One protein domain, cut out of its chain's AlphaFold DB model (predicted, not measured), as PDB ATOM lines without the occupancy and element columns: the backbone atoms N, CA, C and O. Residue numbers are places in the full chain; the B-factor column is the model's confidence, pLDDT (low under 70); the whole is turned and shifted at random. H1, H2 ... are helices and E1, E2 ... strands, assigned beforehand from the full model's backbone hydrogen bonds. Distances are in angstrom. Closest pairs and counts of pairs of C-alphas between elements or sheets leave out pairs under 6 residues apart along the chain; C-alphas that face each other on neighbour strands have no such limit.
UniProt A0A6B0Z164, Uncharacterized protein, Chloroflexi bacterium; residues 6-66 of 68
ATOM      1  N   LYS A   6     -21.416 -52.196  65.878       90.38
ATOM      2  CA  LYS A   6     -20.857 -51.400  66.976       90.38
ATOM      3  C   LYS A   6     -19.341 -51.560  66.972       90.38
ATOM      4  O   LYS A   6     -18.830 -52.591  66.548       90.38
ATOM      5  N   VAL A   7     -18.640 -50.551  67.460       92.81
ATOM      6  CA  VAL A   7     -17.217 -50.616  67.788       92.81
ATOM      7  C   VAL A   7     -17.050 -50.378  69.280       92.81
ATOM      8  O   VAL A   7     -17.769 -49.566  69.874       92.81
ATOM      9  N   GLY A   8     -16.111 -51.092  69.879       94.00
ATOM     10  CA  GLY A   8     -15.581 -50.793  71.193       94.00
ATOM     11  C   GLY A   8     -14.663 -49.581  71.126       94.00
ATOM     12  O   GLY A   8     -13.869 -49.427  70.192       94.00
ATOM     13  N   TYR A   9     -14.773 -48.701  72.108       94.06
ATOM     14  CA  TYR A   9     -13.937 -47.520  72.219       94.06
ATOM     15  C   TYR A   9     -13.535 -47.269  73.664       94.06
ATOM     16  O   TYR A   9     -14.213 -47.688  74.600       94.06
ATOM     17  N   THR A  10     -12.462 -46.508  73.825       93.38
ATOM     18  CA  THR A  10     -12.067 -45.922  75.099       93.38
ATOM     19  C   THR A  10     -11.921 -44.421  74.913       93.38
ATOM     20  O   THR A  10     -11.229 -43.955  74.011       93.38
ATOM     21  N   TYR A  11     -12.634 -43.668  75.736       92.31
ATOM     22  CA  TYR A  11     -12.536 -42.227  75.851       92.31
ATOM     23  C   TYR A  11     -11.556 -41.864  76.965       92.31
ATOM     24  O   TYR A  11     -11.603 -42.455  78.047       92.31
ATOM     25  N   TYR A  12     -10.706 -40.886  76.670       90.94
ATOM     26  CA  TYR A  12      -9.732 -40.296  77.574       90.94
ATOM     27  C   TYR A  12     -10.054 -38.806  77.685       90.94
ATOM     28  O   TYR A  12      -9.894 -38.057  76.718       90.94
ATOM     29  N   GLY A  13     -10.589 -38.408  78.835       88.25
ATOM     30  CA  GLY A  13     -10.964 -37.036  79.157       88.25
ATOM     31  C   GLY A  13      -9.950 -36.343  80.067       88.25
ATOM     32  O   GLY A  13      -8.964 -36.933  80.508       88.25
ATOM     33  N   ARG A  14     -10.230 -35.071  80.369       77.88
ATOM     34  CA  ARG A  14      -9.446 -34.247  81.302       77.88
ATOM     35  C   ARG A  14      -9.445 -34.876  82.706       77.88
ATOM     36  O   ARG A  14     -10.452 -35.441  83.123       77.88
ATOM     37  N   GLY A  15      -8.318 -34.797  83.420       77.00
ATOM     38  CA  GLY A  15      -8.191 -35.304  84.797       77.00
ATOM     39  C   GLY A  15      -8.088 -36.829  84.926       77.00
ATOM     40  O   GLY A  15      -8.496 -37.386  85.936       77.00
ATOM     41  N   GLY A  16      -7.607 -37.532  83.894       75.12
ATOM     42  CA  GLY A  16      -7.461 -38.995  83.934       75.12
ATOM     43  C   GLY A  16      -8.775 -39.769  83.768       75.12
ATOM     44  O   GLY A  16      -8.802 -40.994  83.910       75.12
ATOM     45  N   ALA A  17      -9.872 -39.085  83.423       80.00
ATOM     46  CA  ALA A  17     -11.167 -39.707  83.192       80.00
ATOM     47  C   ALA A  17     -11.095 -40.708  82.025       80.00
ATOM     48  O   ALA A  17     -11.020 -40.330  80.855       80.00
ATOM     49  N   LYS A  18     -11.146 -42.007  82.340       87.56
ATOM     50  CA  LYS A  18     -11.135 -43.098  81.356       87.56
ATOM     51  C   LYS A  18     -12.468 -43.833  81.346       87.56
ATOM     52  O   LYS A  18     -12.828 -44.495  82.327       87.56
ATOM     53  N   HIS A  19     -13.150 -43.796  80.204       88.75
ATOM     54  CA  HIS A  19     -14.415 -44.496  79.987       88.75
ATOM     55  C   HIS A  19     -14.333 -45.424  78.777       88.75
ATOM     56  O   HIS A  19     -14.094 -44.979  77.660       88.75
ATOM     57  N   THR A  20     -14.581 -46.711  78.988       91.69
ATOM     58  CA  THR A  20     -14.682 -47.694  77.906       91.69
ATOM     59  C   THR A  20     -16.145 -48.013  77.656       91.69
ATOM     60  O   THR A  20     -16.892 -48.232  78.607       91.69
ATOM     61  N   GLY A  21     -16.537 -48.065  76.386       92.88
ATOM     62  CA  GLY A  21     -17.884 -48.465  76.013       92.88
ATOM     63  C   GLY A  21     -18.017 -48.851  74.547       92.88
ATOM     64  O   GLY A  21     -17.024 -48.985  73.829       92.88
ATOM     65  N   ILE A  22     -19.256 -49.010  74.084       94.19
ATOM     66  CA  ILE A  22     -19.566 -49.352  72.687       94.19
ATOM     67  C   ILE A  22     -20.394 -48.273  71.986       94.19
ATOM     68  O   ILE A  22     -21.289 -47.657  72.562       94.19
ATOM     69  N   THR A  23     -20.126 -48.034  70.702       92.94
ATOM     70  CA  THR A  23     -20.875 -47.061  69.893       92.94
ATOM     71  C   THR A  23     -20.953 -47.493  68.434       92.94
ATOM     72  O   THR A  23     -20.093 -48.204  67.936       92.94
ATOM     73  N   ASN A  24     -21.999 -47.076  67.728       92.44
ATOM     74  CA  ASN A  24     -22.076 -47.174  66.264       92.44
ATOM     75  C   ASN A  24     -21.502 -45.926  65.579       92.44
ATOM     76  O   ASN A  24     -21.235 -45.964  64.384       92.44
ATOM     77  N   ASN A  25     -21.316 -44.827  66.317       92.31
ATOM     78  CA  ASN A  25     -20.751 -43.589  65.794       92.31
ATOM     79  C   ASN A  25     -19.721 -43.013  66.789       92.31
ATOM     80  O   ASN A  25     -20.105 -42.370  67.773       92.31
ATOM     81  N   PRO A  26     -18.419 -43.262  66.562       90.81
ATOM     82  CA  PRO A  26     -17.337 -42.765  67.413       90.81
ATOM     83  C   PRO A  26     -17.237 -41.239  67.440       90.81
ATOM     84  O   PRO A  26     -17.054 -40.663  68.507       90.81
ATOM     85  N   LYS A  27     -17.418 -40.576  66.289       90.94
ATOM     86  CA  LYS A  27     -17.330 -39.111  66.181       90.94
ATOM     87  C   LYS A  27     -18.406 -38.440  67.034       90.94
ATOM     88  O   LYS A  27     -18.083 -37.626  67.894       90.94
ATOM     89  N   ARG A  28     -19.668 -38.865  66.872       93.19
ATOM     90  CA  ARG A  28     -20.793 -38.350  67.672       93.19
ATOM     91  C   ARG A  28     -20.587 -38.610  69.164       93.19
ATOM     92  O   ARG A  28     -20.792 -37.716  69.977       93.19
ATOM     93  N   ARG A  29     -20.131 -39.817  69.523       93.88
ATOM     94  CA  ARG A  29     -19.891 -40.207  70.918       93.88
ATOM     95  C   ARG A  29     -18.769 -39.401  71.578       93.88
ATOM     96  O   ARG A  29     -18.893 -39.062  72.748       93.88
ATOM     97  N   ARG A  30     -17.706 -39.059  70.841       92.56
ATOM     98  CA  ARG A  30     -16.651 -38.154  71.324       92.56
ATOM     99  C   ARG A  30     -17.236 -36.786  71.668       92.56
ATOM    100  O   ARG A  30     -17.012 -36.301  72.764       92.56
ATOM    101  N   SER A  31     -18.040 -36.204  70.778       91.88
ATOM    102  CA  SER A  31     -18.685 -34.908  71.031       91.88
ATOM    103  C   SER A  31     -19.679 -34.947  72.199       91.88
ATOM    104  O   SER A  31     -19.828 -33.958  72.909       91.88
ATOM    105  N   GLU A  32     -20.374 -36.068  72.421       92.75
ATOM    106  CA  GLU A  32     -21.202 -36.278  73.621       92.75
ATOM    107  C   GLU A  32     -20.345 -36.286  74.903       92.75
ATOM    108  O   GLU A  32     -20.688 -35.608  75.870       92.75
ATOM    109  N   HIS A  33     -19.210 -36.996  74.906       91.94
ATOM    110  CA  HIS A  33     -18.288 -37.018  76.051       91.94
ATOM    111  C   HIS A  33     -17.639 -35.662  76.317       91.94
ATOM    112  O   HIS A  33     -17.599 -35.234  77.468       91.94
ATOM    113  N   ASN A  34     -17.183 -34.962  75.278       89.69
ATOM    114  CA  ASN A  34     -16.568 -33.641  75.411       89.69
ATOM    115  C   ASN A  34     -17.549 -32.630  76.022       89.69
ATOM    116  O   ASN A  34     -17.176 -31.897  76.933       89.69
ATOM    117  N   ARG A  35     -18.826 -32.661  75.605       89.75
ATOM    118  CA  ARG A  35     -19.891 -31.840  76.211       89.75
ATOM    119  C   ARG A  35     -20.141 -32.191  77.675       89.75
ATOM    120  O   ARG A  35     -20.279 -31.294  78.492       89.75
ATOM    121  N   LYS A  36     -20.169 -33.483  78.019       86.81
ATOM    122  CA  LYS A  36     -20.411 -33.935  79.400       86.81
ATOM    123  C   LYS A  36     -19.239 -33.651  80.345       86.81
ATOM    124  O   LYS A  36     -19.454 -33.398  81.521       86.81
ATOM    125  N   THR A  37     -18.010 -33.746  79.846       81.12
ATOM    126  CA  THR A  37     -16.782 -33.577  80.645       81.12
ATOM    127  C   THR A  37     -16.206 -32.162  80.578       81.12
ATOM    128  O   THR A  37     -15.160 -31.913  81.170       81.12
ATOM    129  N   GLY A  38     -16.870 -31.241  79.867       75.88
ATOM    130  CA  GLY A  38     -16.459 -29.840  79.754       75.88
ATOM    131  C   GLY A  38     -15.086 -29.645  79.105       75.88
ATOM    132  O   GLY A  38     -14.368 -28.717  79.467       75.88
ATOM    133  N   GLY A  39     -14.660 -30.535  78.199       78.06
ATOM    134  CA  GLY A  39     -13.273 -30.518  77.730       78.06
ATOM    135  C   GLY A  39     -12.968 -31.256  76.430       78.06
ATOM    136  O   GLY A  39     -13.817 -31.903  75.820       78.06
ATOM    137  N   ASN A  40     -11.699 -31.152  76.026       80.19
ATOM    138  CA  ASN A  40     -11.117 -31.733  74.813       80.19
ATOM    139  C   ASN A  40     -10.541 -33.135  75.068       80.19
ATOM    140  O   ASN A  40      -9.333 -33.350  75.016       80.19
ATOM    141  N   GLY A  41     -11.406 -34.107  75.358       87.88
ATOM    142  CA  GLY A  41     -10.979 -35.501  75.372       87.88
ATOM    143  C   GLY A  41     -10.887 -36.103  73.972       87.88
ATOM    144  O   GLY A  41     -11.466 -35.603  72.997       87.88
ATOM    145  N   PHE A  42     -10.188 -37.231  73.872       91.06
ATOM    146  CA  PHE A  42     -10.117 -38.015  72.642       91.06
ATOM    147  C   PHE A  42     -10.713 -39.408  72.839       91.06
ATOM    148  O   PHE A  42     -10.632 -40.029  73.898       91.06
ATOM    149  N   LEU A  43     -11.349 -39.904  71.780       93.69
ATOM    150  CA  LEU A  43     -11.979 -41.216  71.743       93.69
ATOM    151  C   LEU A  43     -11.164 -42.115  70.820       93.69
ATOM    152  O   LEU A  43     -11.090 -41.863  69.619       93.69
ATOM    153  N   LYS A  44     -10.578 -43.175  71.379       93.56
ATOM    154  CA  LYS A  44      -9.825 -44.184  70.634       93.56
ATOM    155  C   LYS A  44     -10.709 -45.396  70.380       93.56
ATOM    156  O   LYS A  44     -11.168 -46.048  71.318       93.56
ATOM    157  N   VAL A  45     -10.947 -45.706  69.111       94.25
ATOM    158  CA  VAL A  45     -11.596 -46.962  68.721       94.25
ATOM    159  C   VAL A  45     -10.613 -48.104  68.970       94.25
ATOM    160  O   VAL A  45      -9.446 -48.019  68.596       94.25
ATOM    161  N   ARG A  46     -11.067 -49.148  69.664       92.44
ATOM    162  CA  ARG A  46     -10.242 -50.296  70.071       92.44
ATOM    163  C   ARG A  46     -10.546 -51.552  69.269       92.44
ATOM    164  O   ARG A  46      -9.780 -52.503  69.335       92.44
ATOM    165  N   THR A  47     -11.656 -51.564  68.538       91.19
ATOM    166  CA  THR A  47     -12.102 -52.736  67.791       91.19
ATOM    167  C   THR A  47     -12.574 -52.362  66.395       91.19
ATOM    168  O   THR A  47     -13.048 -51.249  66.164       91.19
ATOM    169  N   GLY A  48     -12.564 -53.339  65.488       91.50
ATOM    170  CA  GLY A  48     -13.327 -53.258  64.246       91.50
ATOM    171  C   GLY A  48     -14.841 -53.255  64.485       91.50
ATOM    172  O   GLY A  48     -15.325 -53.413  65.614       91.50
ATOM    173  N   GLN A  49     -15.597 -53.072  63.402       90.75
ATOM    174  CA  GLN A  49     -17.053 -53.178  63.423       90.75
ATOM    175  C   GLN A  49     -17.481 -54.612  63.743       90.75
ATOM    176  O   GLN A  49     -17.134 -55.546  63.028       90.75
ATOM    177  N   MET A  50     -18.298 -54.778  64.775       90.75
ATOM    178  CA  MET A  50     -18.795 -56.081  65.211       90.75
ATOM    179  C   MET A  50     -20.285 -56.031  65.542       90.75
ATOM    180  O   MET A  50     -20.885 -54.960  65.663       90.75
ATOM    181  N   THR A  51     -20.905 -57.199  65.687       91.06
ATOM    182  CA  THR A  51     -22.307 -57.300  66.108       91.06
ATOM    183  C   THR A  51     -22.491 -56.746  67.523       91.06
ATOM    184  O   THR A  51     -21.570 -56.753  68.343       91.06
ATOM    185  N   LYS A  52     -23.710 -56.302  67.855       88.44
ATOM    186  CA  LYS A  52     -24.053 -55.814  69.205       88.44
ATOM    187  C   LYS A  52     -23.697 -56.822  70.309       88.44
ATOM    188  O   LYS A  52     -23.246 -56.411  71.376       88.44
ATOM    189  N   ARG A  53     -23.867 -58.127  70.050       89.81
ATOM    190  CA  ARG A  53     -23.522 -59.208  70.990       89.81
ATOM    191  C   ARG A  53     -22.019 -59.247  71.269       89.81
ATOM    192  O   ARG A  53     -21.625 -59.247  72.432       89.81
ATOM    193  N   ASN A  54     -21.195 -59.214  70.224       89.50
ATOM    194  CA  ASN A  54     -19.739 -59.239  70.367       89.50
ATOM    195  C   ASN A  54     -19.216 -57.952  71.015       89.50
ATOM    196  O   ASN A  54     -18.369 -58.020  71.899       89.50
ATOM    197  N   ALA A  55     -19.802 -56.802  70.675       90.44
ATOM    198  CA  ALA A  55     -19.450 -55.525  71.292       90.44
ATOM    199  C   ALA A  55     -19.712 -55.530  72.806       90.44
ATOM    200  O   ALA A  55     -18.850 -55.119  73.575       90.44
ATOM    201  N   ARG A  56     -20.862 -56.057  73.250       90.25
ATOM    202  CA  ARG A  56     -21.173 -56.206  74.684       90.25
ATOM    203  C   ARG A  56     -20.222 -57.168  75.397       90.25
ATOM    204  O   ARG A  56     -19.819 -56.894  76.523       90.25
ATOM    205  N   ARG A  57     -19.855 -58.287  74.759       91.19
ATOM    206  CA  ARG A  57     -18.863 -59.228  75.309       91.19
ATOM    207  C   ARG A  57     -17.507 -58.552  75.495       91.19
ATOM    208  O   ARG A  57     -16.919 -58.664  76.565       91.19
ATOM    209  N   TRP A  58     -17.062 -57.799  74.490       90.44
ATOM    210  CA  TRP A  58     -15.837 -57.013  74.571       90.44
ATOM    211  C   TRP A  58     -15.902 -55.970  75.696       90.44
ATOM    212  O   TRP A  58     -15.010 -55.929  76.537       90.44
ATOM    213  N   GLU A  59     -16.982 -55.184  75.773       89.56
ATOM    214  CA  GLU A  59     -17.188 -54.164  76.814       89.56
ATOM    215  C   GLU A  59     -17.137 -54.760  78.228       89.56
ATOM    216  O   GLU A  59     -16.479 -54.205  79.109       89.56
ATOM    217  N   LYS A  60     -17.764 -55.927  78.435       88.25
ATOM    218  CA  LYS A  60     -17.701 -56.669  79.702       88.25
ATOM    219  C   LYS A  60     -16.274 -57.141  80.013       88.25
ATOM    220  O   LYS A  60     -15.820 -56.974  81.140       88.25
ATOM    221  N   GLY A  61     -15.539 -57.649  79.021       87.75
ATOM    222  CA  GLY A  61     -14.136 -58.053  79.189       87.75
ATOM    223  C   GLY A  61     -13.206 -56.896  79.577       87.75
ATOM    224  O   GLY A  61     -12.289 -57.077  80.373       87.75
ATOM    225  N   GLN A  62     -13.478 -55.683  79.087       82.12
ATOM    226  CA  GLN A  62     -12.723 -54.478  79.459       82.12
ATOM    227  C   GLN A  62     -13.053 -53.951  80.867       82.12
ATOM    228  O   GLN A  62     -12.279 -53.184  81.434       82.12
ATOM    229  N   ARG A  63     -14.209 -54.325  81.436       69.44
ATOM    230  CA  ARG A  63     -14.555 -54.014  82.835       69.44
ATOM    231  C   ARG A  63     -13.845 -54.945  83.813       69.44
ATOM    232  O   ARG A  63     -13.399 -54.479  84.853       69.44
ATOM    233  N   ASN A  64     -13.693 -56.216  83.449       60.00
ATOM    234  CA  ASN A  64     -13.037 -57.221  84.289       60.00
ATOM    235  C   ASN A  64     -11.504 -57.087  84.329       60.00
ATOM    236  O   ASN A  64     -10.873 -57.645  85.210       60.00
ATOM    237  N   THR A  65     -10.895 -56.319  83.423       54.25
ATOM    238  CA  THR A  65      -9.440 -56.053  83.393       54.25
ATOM    239  C   THR A  65      -9.005 -54.888  84.295       54.25
ATOM    240  O   THR A  65      -7.864 -54.448  84.222       54.25
ATOM    241  N   ARG A  66      -9.907 -54.354  85.135       48.91
ATOM    242  CA  ARG A  66      -9.622 -53.287  86.116       48.91
ATOM    243  C   ARG A  66      -9.336 -53.801  87.538       48.91
ATOM    244  O   ARG A  66      -9.254 -52.978  88.440       48.91
TER     245      ARG A  66
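Overview. This is residues 6 to 66 of the 68 residues of an uncharacterized protein of Chloroflexi bacterium (UniProt A0A6B0Z164). What would one see first? A small sheet of three strands is sandwiched between two helices, one on each face: H1 covers E1 and E3, and H2 covers E2 and E1 on the opposite face. The hairpin of E1 and E2 comes first, and E3 is added on the other side of E1. What is it made of? The printed part has 61 residues with two named helices and three named strands, in the order E1, E2, H1, E3, H2; the sheet's order is E2, E1, E3, all antiparallel, and the class is mixed, helices and strands. How large is it? It is compact, with a radius of gyration of the C-alphas of 11.4 A and spans of 31 by 25 by 14 A.

Along the chain. Where are the first two strands? E1 is residues 6 to 12, 19.0 A long, with C-alpha 6 at (-20.857, -51.400, 66.976). E2 is residues 18 to 23, 15.6 A long. What follows them? H1 is residues 26 to 37, 16.1 A long, with C-alpha 26 at (-17.337, -42.765, 67.413). E3 is residues 42 to 45, 9.9 A long. Where does the last element end? H2 is residues 52 to 64, 18.7 A long, and C-alpha 64 is at (-13.037, -57.221, 84.289).

Arrangement. How do the strands pair? E1 is the inner strand, antiparallel to E2 at 160 degrees, with N 11 and O 19 2.7 A apart, within hydrogen-bond range. E1 is also antiparallel to E3, at 147 degrees, with N 44 and O 10 2.8 A apart, within range. Where is H1? Its height over the sheet is 9.3 A, and on the local plane it stands at 33 degrees to E1, only just slantwise to the strands; its closest C-alphas to E3 are those of Arg 30 and Leu 43, 5.6 A. E2, H1 and E3 form a split strand-helix-strand unit, two strands that run the same way with E1 between them, and its crossover is right-handed. Where is H2? It is on the opposite face from H1, at a height over the sheet of 8.8 A, and runs along the strands at 1 degrees to E2 on the local plane; the closest C-alphas of the two are those of Gly 21 and Glu 59, 5.8 A. How are the helix backbones? In H1 and H2 every O i to N i+4 pair is within hydrogen-bond range, and H1 and H2 are apart.

Size, cuts and confidence. How far does it reach? The two C-alphas farthest apart, those of Gly 15 and Thr 51, are 32.1 A from each other. Is it whole? The printed part has no cut; the links E1 to E2, E2 to H1 and H1 to E3 are tight, and E3 to H2 is short. Where is confidence low? The mean pLDDT of the printed part is 87.2, and residues 63 to 66, of which 63 and 64 belong to H2, are under 70.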